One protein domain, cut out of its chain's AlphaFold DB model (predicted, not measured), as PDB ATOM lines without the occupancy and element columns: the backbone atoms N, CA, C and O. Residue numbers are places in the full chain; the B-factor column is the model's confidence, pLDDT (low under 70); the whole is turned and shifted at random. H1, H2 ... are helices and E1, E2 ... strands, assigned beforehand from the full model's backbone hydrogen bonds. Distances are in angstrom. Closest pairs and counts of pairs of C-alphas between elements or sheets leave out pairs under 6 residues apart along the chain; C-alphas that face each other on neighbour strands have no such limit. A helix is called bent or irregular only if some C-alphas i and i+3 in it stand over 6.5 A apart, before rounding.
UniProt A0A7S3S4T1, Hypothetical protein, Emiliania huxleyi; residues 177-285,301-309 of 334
ATOM      1  N   GLU A 177     141.460 122.841 167.662       93.75
ATOM      2  CA  GLU A 177     141.197 121.400 167.505       93.75
ATOM      3  C   GLU A 177     141.675 120.851 166.151       93.75
ATOM      4  O   GLU A 177     142.188 119.736 166.079       93.75
ATOM      5  N   ALA A 178     141.620 121.661 165.086       92.38
ATOM      6  CA  ALA A 178     142.097 121.268 163.759       92.38
ATOM      7  C   ALA A 178     143.623 121.064 163.689       92.38
ATOM      8  O   ALA A 178     144.115 120.504 162.712       92.38
ATOM      9  N   LEU A 179     144.377 121.507 164.703       93.75
ATOM     10  CA  LEU A 179     145.817 121.270 164.810       93.75
ATOM     11  C   LEU A 179     146.133 119.852 165.306       93.75
ATOM     12  O   LEU A 179     147.170 119.311 164.935       93.75
ATOM     13  N   LYS A 180     145.250 119.232 166.107       95.00
ATOM     14  CA  LYS A 180     145.502 117.918 166.727       95.00
ATOM     15  C   LYS A 180     145.849 116.819 165.713       95.00
ATOM     16  O   LYS A 180     146.827 116.123 165.956       95.00
ATOM     17  N   PRO A 181     145.157 116.683 164.560       92.69
ATOM     18  CA  PRO A 181     145.504 115.672 163.557       92.69
ATOM     19  C   PRO A 181     146.883 115.870 162.916       92.69
ATOM     20  O   PRO A 181     147.408 114.945 162.306       92.69
ATOM     21  N   LEU A 182     147.458 117.073 163.017       92.19
ATOM     22  CA  LEU A 182     148.801 117.354 162.522       92.19
ATOM     23  C   LEU A 182     149.869 117.017 163.566       92.19
ATOM     24  O   LEU A 182     151.030 116.903 163.196       92.19
ATOM     25  N   VAL A 183     149.526 116.860 164.847       93.62
ATOM     26  CA  VAL A 183     150.502 116.546 165.899       93.62
ATOM     27  C   VAL A 183     150.791 115.052 165.909       93.62
ATOM     28  O   VAL A 183     149.965 114.250 166.331       93.62
ATOM     29  N   VAL A 184     151.992 114.683 165.471       93.44
ATOM     30  CA  VAL A 184     152.466 113.288 165.464       93.44
ATOM     31  C   VAL A 184     153.284 112.936 166.706       93.44
ATOM     32  O   VAL A 184     153.567 111.769 166.948       93.44
ATOM     33  N   GLY A 185     153.653 113.935 167.507       91.88
ATOM     34  CA  GLY A 185     154.318 113.743 168.789       91.88
ATOM     35  C   GLY A 185     154.372 115.038 169.590       91.88
ATOM     36  O   GLY A 185     154.499 116.123 169.024       91.88
ATOM     37  N   ALA A 186     154.281 114.929 170.910       94.75
ATOM     38  CA  ALA A 186     154.404 116.051 171.829       94.75
ATOM     39  C   ALA A 186     155.134 115.581 173.091       94.75
ATOM     40  O   ALA A 186     154.666 114.676 173.777       94.75
ATOM     41  N   SER A 187     156.274 116.195 173.390       94.19
ATOM     42  CA  SER A 187     157.033 115.990 174.623       94.19
ATOM     43  C   SER A 187     157.097 117.316 175.369       94.19
ATOM     44  O   SER A 187     157.537 118.316 174.811       94.19
ATOM     45  N   GLY A 188     156.585 117.373 176.599       93.25
ATOM     46  CA  GLY A 188     156.520 118.614 177.385       93.25
ATOM     47  C   GLY A 188     155.549 119.686 176.858       93.25
ATOM     48  O   GLY A 188     155.387 120.710 177.517       93.25
ATOM     49  N   PHE A 189     154.895 119.454 175.713       95.25
ATOM     50  CA  PHE A 189     153.775 120.247 175.201       95.25
ATOM     51  C   PHE A 189     152.442 119.567 175.525       95.25
ATOM     52  O   PHE A 189     152.288 118.369 175.296       95.25
ATOM     53  N   ALA A 190     151.455 120.340 175.971       96.50
ATOM     54  CA  ALA A 190     150.090 119.874 176.195       96.50
ATOM     55  C   ALA A 190     149.091 120.755 175.445       96.50
ATOM     56  O   ALA A 190     149.243 121.977 175.395       96.50
ATOM     57  N   TYR A 191     148.060 120.141 174.862       97.06
ATOM     58  CA  TYR A 191     146.961 120.901 174.280       97.06
ATOM     59  C   TYR A 191     146.106 121.510 175.391       97.06
ATOM     60  O   TYR A 191     145.670 120.804 176.298       97.06
ATOM     61  N   THR A 192     145.833 122.805 175.297       95.94
ATOM     62  CA  THR A 192     144.984 123.530 176.239       95.94
ATOM     63  C   THR A 192     144.218 124.641 175.527       95.94
ATOM     64  O   THR A 192     144.556 125.057 174.415       95.94
ATOM     65  N   VAL A 193     143.164 125.122 176.178       94.44
ATOM     66  CA  VAL A 193     142.440 126.327 175.779       94.44
ATOM     67  C   VAL A 193     142.648 127.355 176.876       94.44
ATOM     68  O   VAL A 193     141.929 127.375 177.874       94.44
ATOM     69  N   GLU A 194     143.658 128.203 176.698       88.25
ATOM     70  CA  GLU A 194     143.841 129.358 177.572       88.25
ATOM     71  C   GLU A 194     142.763 130.400 177.275       88.25
ATOM     72  O   GLU A 194     142.306 130.537 176.141       88.25
ATOM     73  N   TRP A 195     142.375 131.177 178.278       87.31
ATOM     74  CA  TRP A 195     141.372 132.225 178.124       87.31
ATOM     75  C   TRP A 195     142.016 133.581 178.373       87.31
ATOM     76  O   TRP A 195     142.769 133.764 179.329       87.31
ATOM     77  N   SER A 196     141.747 134.554 177.500       81.69
ATOM     78  CA  SER A 196     142.141 135.934 177.786       81.69
ATOM     79  C   SER A 196     141.313 136.501 178.944       81.69
ATOM     80  O   SER A 196     140.235 136.000 179.249       81.69
ATOM     81  N   LEU A 197     141.761 137.613 179.535       77.69
ATOM     82  CA  LEU A 197     140.978 138.351 180.543       77.69
ATOM     83  C   LEU A 197     139.592 138.784 180.030       77.69
ATOM     84  O   LEU A 197     138.684 139.020 180.813       77.69
ATOM     85  N   GLN A 198     139.436 138.896 178.709       80.94
ATOM     86  CA  GLN A 198     138.175 139.217 178.036       80.94
ATOM     87  C   GLN A 198     137.336 137.970 177.712       80.94
ATOM     88  O   GLN A 198     136.350 138.084 176.994       80.94
ATOM     89  N   GLY A 199     137.740 136.784 178.176       86.31
ATOM     90  CA  GLY A 199     137.042 135.530 177.900       86.31
ATOM     91  C   GLY A 199     137.200 135.029 176.463       86.31
ATOM     92  O   GLY A 199     136.393 134.220 176.019       86.31
ATOM     93  N   ASN A 200     138.217 135.477 175.719       81.94
ATOM     94  CA  ASN A 200     138.472 134.943 174.380       81.94
ATOM     95  C   ASN A 200     139.328 133.670 174.475       81.94
ATOM     96  O   ASN A 200     140.433 133.747 175.029       81.94
ATOM     97  N   PRO A 201     138.877 132.530 173.920       89.31
ATOM     98  CA  PRO A 201     139.639 131.291 173.952       89.31
ATOM     99  C   PRO A 201     140.851 131.363 173.018       89.31
ATOM    100  O   PRO A 201     140.796 131.919 171.918       89.31
ATOM    101  N   LYS A 202     141.952 130.758 173.452       90.25
ATOM    102  CA  LYS A 202     143.222 130.640 172.735       90.25
ATOM    103  C   LYS A 202     143.639 129.169 172.707       90.25
ATOM    104  O   LYS A 202     144.480 128.748 173.499       90.25
ATOM    105  N   PRO A 203     143.010 128.364 171.838       94.62
ATOM    106  CA  PRO A 203     143.280 126.938 171.774       94.62
ATOM    107  C   PRO A 203     144.631 126.667 171.094       94.62
ATOM    108  O   PRO A 203     144.898 127.186 170.007       94.62
ATOM    109  N   GLY A 204     145.474 125.834 171.702       95.31
ATOM    110  CA  GLY A 204     146.798 125.512 171.168       95.31
ATOM    111  C   GLY A 204     147.597 124.550 172.044       95.31
ATOM    112  O   GLY A 204     147.098 124.038 173.040       95.31
ATOM    113  N   TYR A 205     148.846 124.295 171.656       96.12
ATOM    114  CA  TYR A 205     149.789 123.507 172.452       96.12
ATOM    115  C   TYR A 205     150.707 124.437 173.246       96.12
ATOM    116  O   TYR A 205     151.313 125.342 172.673       96.12
ATOM    117  N   VAL A 206     150.833 124.185 174.547       94.25
ATOM    118  CA  VAL A 206     151.668 124.962 175.472       94.25
ATOM    119  C   VAL A 206     152.782 124.074 176.005       94.25
ATOM    120  O   VAL A 206     152.514 122.992 176.523       94.25
ATOM    121  N   GLY A 207     154.025 124.534 175.861       91.88
ATOM    122  CA  GLY A 207     155.211 123.897 176.425       91.88
ATOM    123  C   GLY A 207     155.728 124.701 177.613       91.88
ATOM    124  O   GLY A 207     156.004 125.889 177.471       91.88
ATOM    125  N   GLY A 208     155.833 124.066 178.782       87.88
ATOM    126  CA  GLY A 208     156.228 124.737 180.031       87.88
ATOM    127  C   GLY A 208     157.663 124.466 180.482       87.88
ATOM    128  O   GLY A 208     158.132 125.086 181.433       87.88
ATOM    129  N   VAL A 209     158.360 123.531 179.829       88.56
ATOM    130  CA  VAL A 209     159.680 123.057 180.262       88.56
ATOM    131  C   VAL A 209     160.729 123.226 179.161       88.56
ATOM    132  O   VAL A 209     160.436 122.966 177.990       88.56
ATOM    133  N   PRO A 210     161.962 123.646 179.501       87.19
ATOM    134  CA  PRO A 210     163.076 123.630 178.561       87.19
ATOM    135  C   PRO A 210     163.264 122.238 177.946       87.19
ATOM    136  O   PRO A 210     163.152 121.231 178.641       87.19
ATOM    137  N   GLY A 211     163.535 122.173 176.643       86.94
ATOM    138  CA  GLY A 211     163.649 120.912 175.905       86.94
ATOM    139  C   GLY A 211     162.317 120.291 175.471       86.94
ATOM    140  O   GLY A 211     162.341 119.290 174.758       86.94
ATOM    141  N   ALA A 212     161.164 120.869 175.834       91.06
ATOM    142  CA  ALA A 212     159.884 120.435 175.277       91.06
ATOM    143  C   ALA A 212     159.908 120.526 173.745       91.06
ATOM    144  O   ALA A 212     160.455 121.481 173.195       91.06
ATOM    145  N   ALA A 213     159.287 119.570 173.062       92.44
ATOM    146  CA  ALA A 213     159.232 119.492 171.611       92.44
ATOM    147  C   ALA A 213     157.821 119.143 171.130       92.44
ATOM    148  O   ALA A 213     157.175 118.228 171.643       92.44
ATOM    149  N   LEU A 214     157.356 119.860 170.110       94.00
ATOM    150  CA  LEU A 214     156.139 119.530 169.373       94.00
ATOM    151  C   LEU A 214     156.509 119.090 167.958       94.00
ATOM    152  O   LEU A 214     157.213 119.821 167.260       94.00
ATOM    153  N   HIS A 215     156.021 117.926 167.536       93.50
ATOM    154  CA  HIS A 215     156.237 117.373 166.204       93.50
ATOM    155  C   HIS A 215     154.949 117.445 165.389       93.50
ATOM    156  O   HIS A 215     153.944 116.815 165.726       93.50
ATOM    157  N   LEU A 216     154.991 118.207 164.300       93.00
ATOM    158  CA  LEU A 216     153.877 118.404 163.381       93.00
ATOM    159  C   LEU A 216     154.155 117.695 162.059       93.00
ATOM    160  O   LEU A 216     155.280 117.736 161.571       93.00
ATOM    161  N   CYS A 217     153.131 117.105 161.455       91.81
ATOM    162  CA  CYS A 217     153.178 116.561 160.112       91.81
ATOM    163  C   CYS A 217     152.318 117.394 159.167       91.81
ATOM    164  O   CYS A 217     151.091 117.375 159.237       91.81
ATOM    165  N   GLN A 218     152.969 118.107 158.253       89.25
ATOM    166  CA  GLN A 218     152.307 118.846 157.190       89.25
ATOM    167  C   GLN A 218     152.224 117.975 155.927       89.25
ATOM    168  O   GLN A 218     153.267 117.643 155.349       89.25
ATOM    169  N   PRO A 219     151.016 117.654 155.425       85.94
ATOM    170  CA  PRO A 219     150.861 116.886 154.198       85.94
ATOM    171  C   PRO A 219     151.545 117.557 153.007       85.94
ATOM    172  O   PRO A 219     151.488 118.780 152.835       85.94
ATOM    173  N   ARG A 220     152.167 116.741 152.151       82.06
ATOM    174  CA  ARG A 220     152.828 117.231 150.940       82.06
ATOM    175  C   ARG A 220     151.811 117.891 149.995       82.06
ATOM    176  O   ARG A 220     150.757 117.309 149.721       82.06
ATOM    177  N   PRO A 221     152.106 119.077 149.433       79.56
ATOM    178  CA  PRO A 221     151.273 119.654 148.390       79.56
ATOM    179  C   PRO A 221     151.236 118.728 147.167       79.56
ATOM    180  O   PRO A 221     152.200 118.032 146.866       79.56
ATOM    181  N   HIS A 222     150.132 118.743 146.419       69.69
ATOM    182  CA  HIS A 222     149.951 117.863 145.253       69.69
ATOM    183  C   HIS A 222     150.946 118.136 144.104       69.69
ATOM    184  O   HIS A 222     151.080 117.325 143.192       69.69
ATOM    185  N   SER A 223     151.659 119.266 144.135       65.38
ATOM    186  CA  SER A 223     152.715 119.596 143.176       65.38
ATOM    187  C   SER A 223     153.988 118.781 143.449       65.38
ATOM    188  O   SER A 223     154.451 118.696 144.588       65.38
ATOM    189  N   ARG A 224     154.558 118.178 142.397       59.59
ATOM    190  CA  ARG A 224     155.846 117.467 142.456       59.59
ATOM    191  C   ARG A 224     156.971 118.478 142.704       59.59
ATOM    192  O   ARG A 224     157.057 119.458 141.975       59.59
ATOM    193  N   GLY A 225     157.799 118.216 143.717       64.00
ATOM    194  CA  GLY A 225     158.924 119.077 144.102       64.00
ATOM    195  C   GLY A 225     158.548 120.523 144.468       64.00
ATOM    196  O   GLY A 225     157.389 120.938 144.421       64.00
ATOM    197  N   GLY A 226     159.553 121.303 144.863       81.00
ATOM    198  CA  GLY A 226     159.446 122.759 144.965       81.00
ATOM    199  C   GLY A 226     159.594 123.337 146.369       81.00
ATOM    200  O   GLY A 226     159.899 122.648 147.343       81.00
ATOM    201  N   ARG A 227     159.411 124.656 146.453       86.88
ATOM    202  CA  ARG A 227     159.494 125.431 147.694       86.88
ATOM    203  C   ARG A 227     158.097 125.813 148.169       86.88
ATOM    204  O   ARG A 227     157.190 126.033 147.370       86.88
ATOM    205  N   SER A 228     157.914 125.899 149.474       87.94
ATOM    206  CA  SER A 228     156.683 126.378 150.100       87.94
ATOM    207  C   SER A 228     157.009 127.239 151.311       87.94
ATOM    208  O   SER A 228     158.143 127.261 151.788       87.94
ATOM    209  N   VAL A 229     156.006 127.961 151.796       89.19
ATOM    210  CA  VAL A 229     156.077 128.684 153.062       89.19
ATOM    211  C   VAL A 229     155.067 128.048 154.003       89.19
ATOM    212  O   VAL A 229     153.922 127.828 153.613       89.19
ATOM    213  N   ILE A 230     155.511 127.723 155.212       89.88
ATOM    214  CA  ILE A 230     154.641 127.318 156.312       89.88
ATOM    215  C   ILE A 230     154.674 128.434 157.347       89.88
ATOM    216  O   ILE A 230     155.750 128.801 157.814       89.88
ATOM    217  N   ASP A 231     153.510 128.961 157.708       93.00
ATOM    218  CA  ASP A 231     153.390 129.947 158.776       93.00
ATOM    219  C   ASP A 231     153.028 129.248 160.085       93.00
ATOM    220  O   ASP A 231     151.987 128.601 160.196       93.00
ATOM    221  N   VAL A 232     153.893 129.387 161.088       93.00
ATOM    222  CA  VAL A 232     153.664 128.862 162.436       93.00
ATOM    223  C   VAL A 232     153.092 129.972 163.311       93.00
ATOM    224  O   VAL A 232     153.763 130.969 163.600       93.00
ATOM    225  N   GLY A 233     151.838 129.800 163.722       93.44
ATOM    226  CA  GLY A 233     151.185 130.665 164.697       93.44
ATOM    227  C   GLY A 233     151.674 130.382 166.112       93.44
ATOM    228  O   GLY A 233     151.680 129.235 166.545       93.44
ATOM    229  N   HIS A 234     152.062 131.427 166.836       93.75
ATOM    230  CA  HIS A 234     152.427 131.357 168.250       93.75
ATOM    231  C   HIS A 234     151.881 132.576 168.996       93.75
ATOM    232  O   HIS A 234     151.555 133.600 168.392       93.75
ATOM    233  N   LEU A 235     151.748 132.464 170.315       91.50
ATOM    234  CA  LEU A 235     151.407 133.602 171.161       91.50
ATOM    235  C   LEU A 235     152.678 134.341 171.554       91.50
ATOM    236  O   LEU A 235     153.684 133.715 171.869       91.50
ATOM    237  N   VAL A 236     152.602 135.667 171.573       91.94
ATOM    238  CA  VAL A 236     153.627 136.525 172.164       91.94
ATOM    239  C   VAL A 236     153.029 137.305 173.326       91.94
ATOM    240  O   VAL A 236     151.879 137.742 173.249       91.94
ATOM    241  N   SER A 237     153.781 137.463 174.412       88.69
ATOM    242  CA  SER A 237     153.347 138.165 175.627       88.69
ATOM    243  C   SER A 237     154.524 138.733 176.419       88.69
ATOM    244  O   SER A 237     155.678 138.396 176.165       88.69
ATOM    245  N   PHE A 238     154.219 139.628 177.355       82.31
ATOM    246  CA  PHE A 238     155.200 140.329 178.181       82.31
ATOM    247  C   PHE A 238     155.926 139.430 179.173       82.31
ATOM    248  O   PHE A 238     157.115 139.622 179.394       82.31
ATOM    249  N   ASP A 239     155.228 138.456 179.750       79.50
ATOM    250  CA  ASP A 239     155.780 137.611 180.805       79.50
ATOM    251  C   ASP A 239     155.547 136.128 180.510       79.50
ATOM    252  O   ASP A 239     154.631 135.765 179.768       79.50
ATOM    253  N   GLY A 240     156.409 135.282 181.074       77.88
ATOM    254  CA  GLY A 240     156.325 133.824 180.971       77.88
ATOM    255  C   GLY A 240     156.585 133.256 179.574       77.88
ATOM    256  O   GLY A 240     156.322 132.081 179.341       77.88
ATOM    257  N   MET A 241     157.090 134.065 178.638       86.31
ATOM    258  CA  MET A 241     157.288 133.653 177.249       86.31
ATOM    259  C   MET A 241     158.720 133.209 176.969       86.31
ATOM    260  O   MET A 241     159.690 133.868 177.342       86.31
ATOM    261  N   GLY A 242     158.839 132.080 176.272       85.56
ATOM    262  CA  GLY A 242     160.111 131.519 175.838       85.56
ATOM    263  C   GLY A 242     160.483 131.894 174.405       85.56
ATOM    264  O   GLY A 242     159.702 132.449 173.628       85.56
ATOM    265  N   ARG A 243     161.702 131.518 174.027       90.00
ATOM    266  CA  ARG A 243     162.095 131.418 172.618       90.00
ATOM    267  C   ARG A 243     161.755 130.024 172.116       90.00
ATOM    268  O   ARG A 243     161.711 129.087 172.900       90.00
ATOM    269  N   GLY A 244     161.535 129.895 170.821       90.44
ATOM    270  CA  GLY A 244     161.380 128.610 170.158       90.44
ATOM    271  C   GLY A 244     162.214 128.564 168.891       90.44
ATOM    272  O   GLY A 244     162.696 129.587 168.391       90.44
ATOM    273  N   GLU A 245     162.384 127.368 168.363       93.31
ATOM    274  CA  GLU A 245     162.955 127.141 167.042       93.31
ATOM    275  C   GLU A 245     161.972 126.318 166.216       93.31
ATOM    276  O   GLU A 245     161.131 125.628 166.773       93.31
ATOM    277  N   VAL A 246     162.019 126.418 164.894       93.94
ATOM    278  CA  VAL A 246     161.340 125.476 164.002       93.94
ATOM    279  C   VAL A 246     162.398 124.820 163.137       93.94
ATOM    280  O   VAL A 246     163.159 125.521 162.466       93.94
ATOM    281  N   ALA A 247     162.425 123.493 163.136       93.31
ATOM    282  CA  ALA A 247     163.289 122.689 162.281       93.31
ATOM    283  C   ALA A 247     162.453 121.700 161.460       93.31
ATOM    284  O   ALA A 247     161.410 121.240 161.921       93.31
ATOM    285  N   CYS A 248     162.912 121.374 160.251       91.88
ATOM    286  CA  CYS A 248     162.222 120.454 159.349       91.88
ATOM    287  C   CYS A 248     162.855 119.059 159.356       91.88
ATOM    288  O   CYS A 248     164.077 118.940 159.432       91.88
ATOM    289  N   TRP A 249     162.033 118.021 159.207       87.69
ATOM    290  CA  TRP A 249     162.454 116.622 159.075       87.69
ATOM    291  C   TRP A 249     161.583 115.859 158.050       87.69
ATOM    292  O   TRP A 249     160.621 116.404 157.508       87.69
ATOM    293  N   ALA A 250     161.928 114.597 157.762       86.44
ATOM    294  CA  ALA A 250     161.291 113.733 156.748       86.44
ATOM    295  C   ALA A 250     161.424 114.233 155.291       86.44
ATOM    296  O   ALA A 250     162.544 114.411 154.799       86.44
ATOM    297  N   ASP A 251     160.307 114.427 154.577       86.44
ATOM    298  CA  ASP A 251     160.272 114.714 153.132       86.44
ATOM    299  C   ASP A 251     160.539 116.190 152.800       86.44
ATOM    300  O   ASP A 251     160.236 116.671 151.701       86.44
ATOM    301  N   CYS A 252     161.098 116.940 153.746       89.50
ATOM    302  CA  CYS A 252     161.395 118.347 153.579       89.50
ATOM    303  C   CYS A 252     162.671 118.775 154.308       89.50
ATOM    304  O   CYS A 252     163.164 118.103 155.213       89.50
ATOM    305  N   SER A 253     163.195 119.931 153.915       91.25
ATOM    306  CA  SER A 253     164.262 120.629 154.622       91.25
ATOM    307  C   SER A 253     163.941 122.116 154.759       91.25
ATOM    308  O   SER A 253     163.268 122.720 153.920       91.25
ATOM    309  N   CYS A 254     164.424 122.714 155.841       93.31
ATOM    310  CA  CYS A 254     164.412 124.151 156.062       93.31
ATOM    311  C   CYS A 254     165.582 124.536 156.963       93.31
ATOM    312  O   CYS A 254     166.107 123.707 157.706       93.31
ATOM    313  N   ALA A 255     165.989 125.802 156.895       93.50
ATOM    314  CA  ALA A 255     166.922 126.345 157.869       93.50
ATOM    315  C   ALA A 255     166.229 126.450 159.241       93.50
ATOM    316  O   ALA A 255     165.079 126.915 159.284       93.50
ATOM    317  N   PRO A 256     166.909 126.087 160.347       92.12
ATOM    318  CA  PRO A 256     166.382 126.300 161.686       92.12
ATOM    319  C   PRO A 256     165.949 127.753 161.871       92.12
ATOM    320  O   PRO A 256     166.709 128.694 161.635       92.12
ATOM    321  N   THR A 257     164.686 127.940 162.234       93.06
ATOM    322  CA  THR A 257     164.047 129.252 162.250       93.06
ATOM    323  C   THR A 257     163.628 129.599 163.668       93.06
ATOM    324  O   THR A 257     162.615 129.117 164.167       93.06
ATOM    325  N   ARG A 258     164.402 130.468 164.321       92.62
ATOM    326  CA  ARG A 258     164.117 130.919 165.687       92.62
ATOM    327  C   ARG A 258     163.020 131.979 165.731       92.62
ATOM    328  O   ARG A 258     162.926 132.844 164.848       92.62
ATOM    329  N   PHE A 259     162.221 131.937 166.787       91.06
ATOM    330  CA  PHE A 259     161.243 132.961 167.131       91.06
ATOM    331  C   PHE A 259     161.307 133.278 168.628       91.06
ATOM    332  O   PHE A 259     161.637 132.424 169.449       91.06
ATOM    333  N   ASP A 260     161.054 134.540 168.963       91.06
ATOM    334  CA  ASP A 260     161.023 135.032 170.337       91.06
ATOM    335  C   ASP A 260     159.581 135.396 170.673       91.06
ATOM    336  O   ASP A 260     158.995 136.260 170.017       91.06
ATOM    337  N   SER A 261     159.014 134.702 171.660       92.12
ATOM    338  CA  SER A 261     157.633 134.927 172.075       92.12
ATOM    339  C   SER A 261     157.511 136.065 173.093       92.12
ATOM    340  O   SER A 261     156.410 136.400 173.526       92.12
ATOM    341  N   HIS A 262     158.620 136.698 173.482       90.06
ATOM    342  CA  HIS A 262     158.592 137.848 174.370       90.06
ATOM    343  C   HIS A 262     158.115 139.116 173.646       90.06
ATOM    344  O   HIS A 262     158.639 139.529 172.606       90.06
ATOM    345  N   TRP A 263     157.142 139.795 174.245       87.38
ATOM    346  CA  TRP A 263     156.504 140.986 173.707       87.38
ATOM    347  C   TRP A 263     156.645 142.171 174.656       87.38
ATOM    348  O   TRP A 263     156.284 142.109 175.818       87.38
ATOM    349  N   LYS A 264     157.108 143.322 174.161       87.25
ATOM    350  CA  LYS A 264     157.363 144.490 175.029       87.25
ATOM    351  C   LYS A 264     156.107 145.104 175.659       87.25
ATOM    352  O   LYS A 264     156.233 145.929 176.557       87.25
ATOM    353  N   ARG A 265     154.910 144.797 175.152       82.75
ATOM    354  CA  ARG A 265     153.656 145.385 175.648       82.75
ATOM    355  C   ARG A 265     152.942 144.386 176.545       82.75
ATOM    356  O   ARG A 265     152.962 143.195 176.265       82.75
ATOM    357  N   GLN A 266     152.248 144.892 177.558       85.44
ATOM    358  CA  GLN A 266     151.470 144.105 178.520       85.44
ATOM    359  C   GLN A 266     150.157 143.574 177.914       85.44
ATOM    360  O   GLN A 266     149.063 143.832 178.407       85.44
ATOM    361  N   ASN A 267     150.250 142.875 176.786       81.19
ATOM    362  CA  ASN A 267     149.141 142.175 176.164       81.19
ATOM    363  C   ASN A 267     149.635 140.927 175.425       81.19
ATOM    364  O   ASN A 267     150.707 140.933 174.829       81.19
ATOM    365  N   SER A 268     148.823 139.869 175.432       83.44
ATOM    366  CA  SER A 268     149.126 138.638 174.697       83.44
ATOM    367  C   SER A 268     148.467 138.666 173.318       83.44
ATOM    368  O   SER A 268     147.233 138.668 173.237       83.44
ATOM    369  N   VAL A 269     149.257 138.636 172.244       86.25
ATOM    370  CA  VAL A 269     148.775 138.673 170.850       86.25
ATOM    371  C   VAL A 269     149.292 137.478 170.050       86.25
ATOM    372  O   VAL A 269     150.310 136.891 170.397       86.25
ATOM    373  N   GLY A 270     148.579 137.092 168.990       89.31
ATOM    374  CA  GLY A 270     149.067 136.082 168.050       89.31
ATOM    375  C   GLY A 270     150.123 136.667 167.112       89.31
ATOM    376  O   GLY A 270     149.974 137.792 166.633       89.31
ATOM    377  N   ALA A 271     151.168 135.898 166.835       90.62
ATOM    378  CA  ALA A 271     152.197 136.201 165.853       90.62
ATOM    379  C   ALA A 271     152.381 135.019 164.897       90.62
ATOM    380  O   ALA A 271     152.103 133.870 165.238       90.62
ATOM    381  N   LEU A 272     152.864 135.308 163.690       92.44
ATOM    382  CA  LEU A 272     153.179 134.305 162.677       92.44
ATOM    383  C   LEU A 272     154.684 134.282 162.435       92.44
ATOM    384  O   LEU A 272     155.316 135.332 162.294       92.44
ATOM    385  N   LYS A 273     155.249 133.079 162.352       93.44
ATOM    386  CA  LYS A 273     156.620 132.861 161.901       93.44
ATOM    387  C   LYS A 273     156.622 132.043 160.617       93.44
ATOM    388  O   LYS A 273     156.293 130.862 160.634       93.44
ATOM    389  N   SER A 274     157.037 132.670 159.522       93.00
ATOM    390  CA  SER A 274     157.161 132.011 158.224       93.00
ATOM    391  C   SER A 274     158.438 131.176 158.140       93.00
ATOM    392  O   SER A 274     159.541 131.681 158.366       93.00
ATOM    393  N   VAL A 275     158.287 129.913 157.756       93.00
ATOM    394  CA  VAL A 275     159.360 128.941 157.537       93.00
ATOM    395  C   VAL A 275     159.374 128.574 156.058       93.00
ATOM    396  O   VAL A 275     158.378 128.108 155.505       93.00
ATOM    397  N   LYS A 276     160.508 128.807 155.391       93.06
ATOM    398  CA  LYS A 276     160.703 128.417 153.989       93.06
ATOM    399  C   LYS A 276     161.093 126.947 153.937       93.06
ATOM    400  O   LYS A 276     162.139 126.573 154.461       93.06
ATOM    401  N   VAL A 277     160.268 126.145 153.281       91.56
ATOM    402  CA  VAL A 277     160.406 124.691 153.200       91.56
ATOM    403  C   VAL A 277     160.749 124.289 151.773       91.56
ATOM    404  O   VAL A 277     160.113 124.752 150.827       91.56
ATOM    405  N   ALA A 278     161.746 123.427 151.612       91.00
ATOM    406  CA  ALA A 278     162.057 122.749 150.360       91.00
ATOM    407  C   ALA A 278     161.593 121.291 150.454       91.00
ATOM    408  O   ALA A 278     162.000 120.570 151.362       91.00
ATOM    409  N   TRP A 279     160.730 120.864 149.534       88.75
ATOM    410  CA  TRP A 279     160.231 119.490 149.479       88.75
ATOM    411  C   TRP A 279     161.217 118.596 148.728       88.75
ATOM    412  O   TRP A 279     161.650 118.952 147.633       88.75
ATOM    413  N   ARG A 280     161.536 117.425 149.285       84.25
ATOM    414  CA  ARG A 280     162.383 116.413 148.631       84.25
ATOM    415  C   ARG A 280     161.619 115.704 147.520       84.25
ATOM    416  O   ARG A 280     160.410 115.481 147.632       84.25
ATOM    417  N   ASP A 281     162.293 115.316 146.446       82.50
ATOM    418  CA  ASP A 281     161.660 114.515 145.397       82.50
ATOM    419  C   ASP A 281     161.417 113.080 145.870       82.50
ATOM    420  O   ASP A 281     162.178 112.527 146.663       82.50
ATOM    421  N   ARG A 282     160.307 112.479 145.416       71.31
ATOM    422  CA  ARG A 282     159.995 111.085 145.760       71.31
ATOM    423  C   ARG A 282     161.102 110.196 145.192       71.31
ATOM    424  O   ARG A 282     161.296 110.190 143.982       71.31
ATOM    425  N   GLY A 283     161.798 109.459 146.056       70.50
ATOM    426  CA  GLY A 283     162.863 108.528 145.665       70.50
ATOM    427  C   GLY A 283     164.281 108.970 146.027       70.50
ATOM    428  O   GLY A 283     165.197 108.163 145.902       70.50
ATOM    429  N   GLN A 284     164.488 110.197 146.521       69.50
ATOM    430  CA  GLN A 284     165.761 110.526 147.163       69.50
ATOM    431  C   GLN A 284     165.813 109.891 148.563       69.50
ATOM    432  O   GLN A 284     164.842 110.025 149.315       69.50
ATOM    433  N   PRO A 285     166.915 109.212 148.935       65.69
ATOM    434  CA  PRO A 285     167.070 108.677 150.280       65.69
ATOM    435  C   PRO A 285     166.989 109.818 151.296       65.69
ATOM    436  O   PRO A 285     167.518 110.912 151.073       65.69
ATOM    437  N   GLY A 301     154.827 113.453 154.475       76.44
ATOM    438  CA  GLY A 301     154.927 114.887 154.295       76.44
ATOM    439  C   GLY A 301     156.095 115.496 155.082       76.44
ATOM    440  O   GLY A 301     157.104 114.849 155.356       76.44
ATOM    441  N   CYS A 302     155.969 116.783 155.404       77.00
ATOM    442  CA  CYS A 302     157.006 117.559 156.070       77.00
ATOM    443  C   CYS A 302     156.820 117.515 157.580       77.00
ATOM    444  O   CYS A 302     155.795 117.962 158.097       77.00
ATOM    445  N   GLY A 303     157.827 117.009 158.275       80.69
ATOM    446  CA  GLY A 303     157.894 117.078 159.717       80.69
ATOM    447  C   GLY A 303     158.386 118.446 160.176       80.69
ATOM    448  O   GLY A 303     159.381 118.936 159.647       80.69
ATOM    449  N   LEU A 304     157.739 119.060 161.163       78.56
ATOM    450  CA  LEU A 304     158.244 120.248 161.856       78.56
ATOM    451  C   LEU A 304     158.460 119.906 163.322       78.56
ATOM    452  O   LEU A 304     157.573 119.330 163.942       78.56
ATOM    453  N   THR A 305     159.606 120.278 163.876       85.19
ATOM    454  CA  THR A 305     159.886 120.174 165.310       85.19
ATOM    455  C   THR A 305     160.005 121.570 165.893       85.19
ATOM    456  O   THR A 305     160.725 122.405 165.339       85.19
ATOM    457  N   VAL A 306     159.313 121.807 167.006       80.19
ATOM    458  CA  VAL A 306     159.350 123.073 167.742       80.19
ATOM    459  C   VAL A 306     159.959 122.859 169.126       80.19
ATOM    460  O   VAL A 306     159.205 122.619 170.071       80.19
ATOM    461  N   PRO A 307     161.298 122.878 169.273       78.88
ATOM    462  CA  PRO A 307     161.919 122.729 170.576       78.88
ATOM    463  C   PRO A 307     161.889 124.047 171.362       78.88
ATOM    464  O   PRO A 307     162.112 125.131 170.810       78.88
ATOM    465  N   LEU A 308     161.673 123.945 172.673       77.94
ATOM    466  CA  LEU A 308     161.993 125.003 173.623       77.94
ATOM    467  C   LEU A 308     163.478 124.895 174.003       77.94
ATOM    468  O   LEU A 308     163.944 123.805 174.338       77.94
ATOM    469  N   PRO A 309     164.251 125.993 173.970       73.62
ATOM    470  CA  PRO A 309     165.667 125.965 174.302       73.62
ATOM    471  C   PRO A 309     165.869 125.521 175.753       73.62
ATOM    472  O   PRO A 309     165.105 125.901 176.638       73.62
TER     473      PRO A 309
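AT A GLANCE: This is residues 177 to 285 and 301 to 309 of the 334 residues of the protein "Hypothetical protein" of Emiliania huxleyi (UniProt A0A7S3S4T1). A twisted sheet of five strands, E1, E4, E9, E6 and E7, has a long two-stranded ribbon, E5 and E8, packed over part of one face, on the E6 and E7 side. At the other edge E1 kinks into E2, and the hairpin of E2 and E3 turns away from the sheet, with the short helix H1 between E3 and E4. The printed part has 118 residues with one named helix and nine named strands, in the order H1 E1 E2 E3 E4 E5 E6 E7 E8 E9; the large sheet runs E1 E4 E9 E6 E7, and its neighbours are antiparallel, as are E2 with E3 and E5 with E8. The class is mostly strand, and the whole is compact, with a radius of gyration of the C-alphas of 15.2 A and an elongated outline of 50 by 26 by 24 A.

HOW THE PARTS SIT: In the large sheet, E4 (residues 213 to 219) has E1 (residues 183 to 187) and E9 (residues 301 to 307) as antiparallel neighbours; N 187 and O 213 are 2.8 A apart, and N 216 and O 304 2.8 A. E6 (residues 243 to 250) is staggered: residues 247 to 250 pair with E9, N 249 to O 303 at 2.8 A, and residues 243 to 246 pair with E7 (residues 257 to 260), N 244 to O 259 at 2.9 A. E6 and E7 form a hairpin. E5 (residues 226 to 236) and E8 (residues 269 to 279) are antiparallel at 159 degrees, with N 232 and O 273 2.9 A apart. The closest C-alphas of E7 and E8 are those of Thr 257 and Val 275, 6.7 A apart. E4 and E5 are apart. E1 runs on into E2 (residues 189 to 195) at 96 degrees. E2 and E3 (residues 201 to 207) form a hairpin, with N 192 and O 204 2.9 A apart; E3 and E5 are near each other. H1 (residues 177 to 182) is on the large sheet but only just at the sheet's level, at a height of 3.9 A; its closest C-alpha pair with E4 is Leu 182 and Cys 217, 5.1 A. H1 has 0 of 2 O i to N i+4 pairs within hydrogen-bond range, but 2 of 3 O i to N i+3 pairs.

IN THESE COORDINATES: E5 and E8 are the longest strands, 31.0 A and 30.9 A from first to last C-alpha; E6 measures 23.8 A, E4 19.5 A and E9 19.4 A. H1 begins at C-alpha 177 (141.197, 121.400, 167.505) and is only just irregular, C-alphas 178 and 181 being 6.6 A apart. E5 begins at C-alpha 226 (159.446, 122.759, 144.965), and E9 ends at C-alpha 307 (161.919, 122.729, 170.576).

THE WHOLE: The two C-alphas farthest apart are those of Gln 198 and Gly 283, 51.0 A. Residues 286 to 300 are not printed, and C-alphas 285 and 301 are 14.2 A apart across this cut, which lies in the link from E8 to E9. Of the links printed whole, none is long. Mean pLDDT of the printed part is 87.4; residues 222 to 225 and 284 to 285 are under 70.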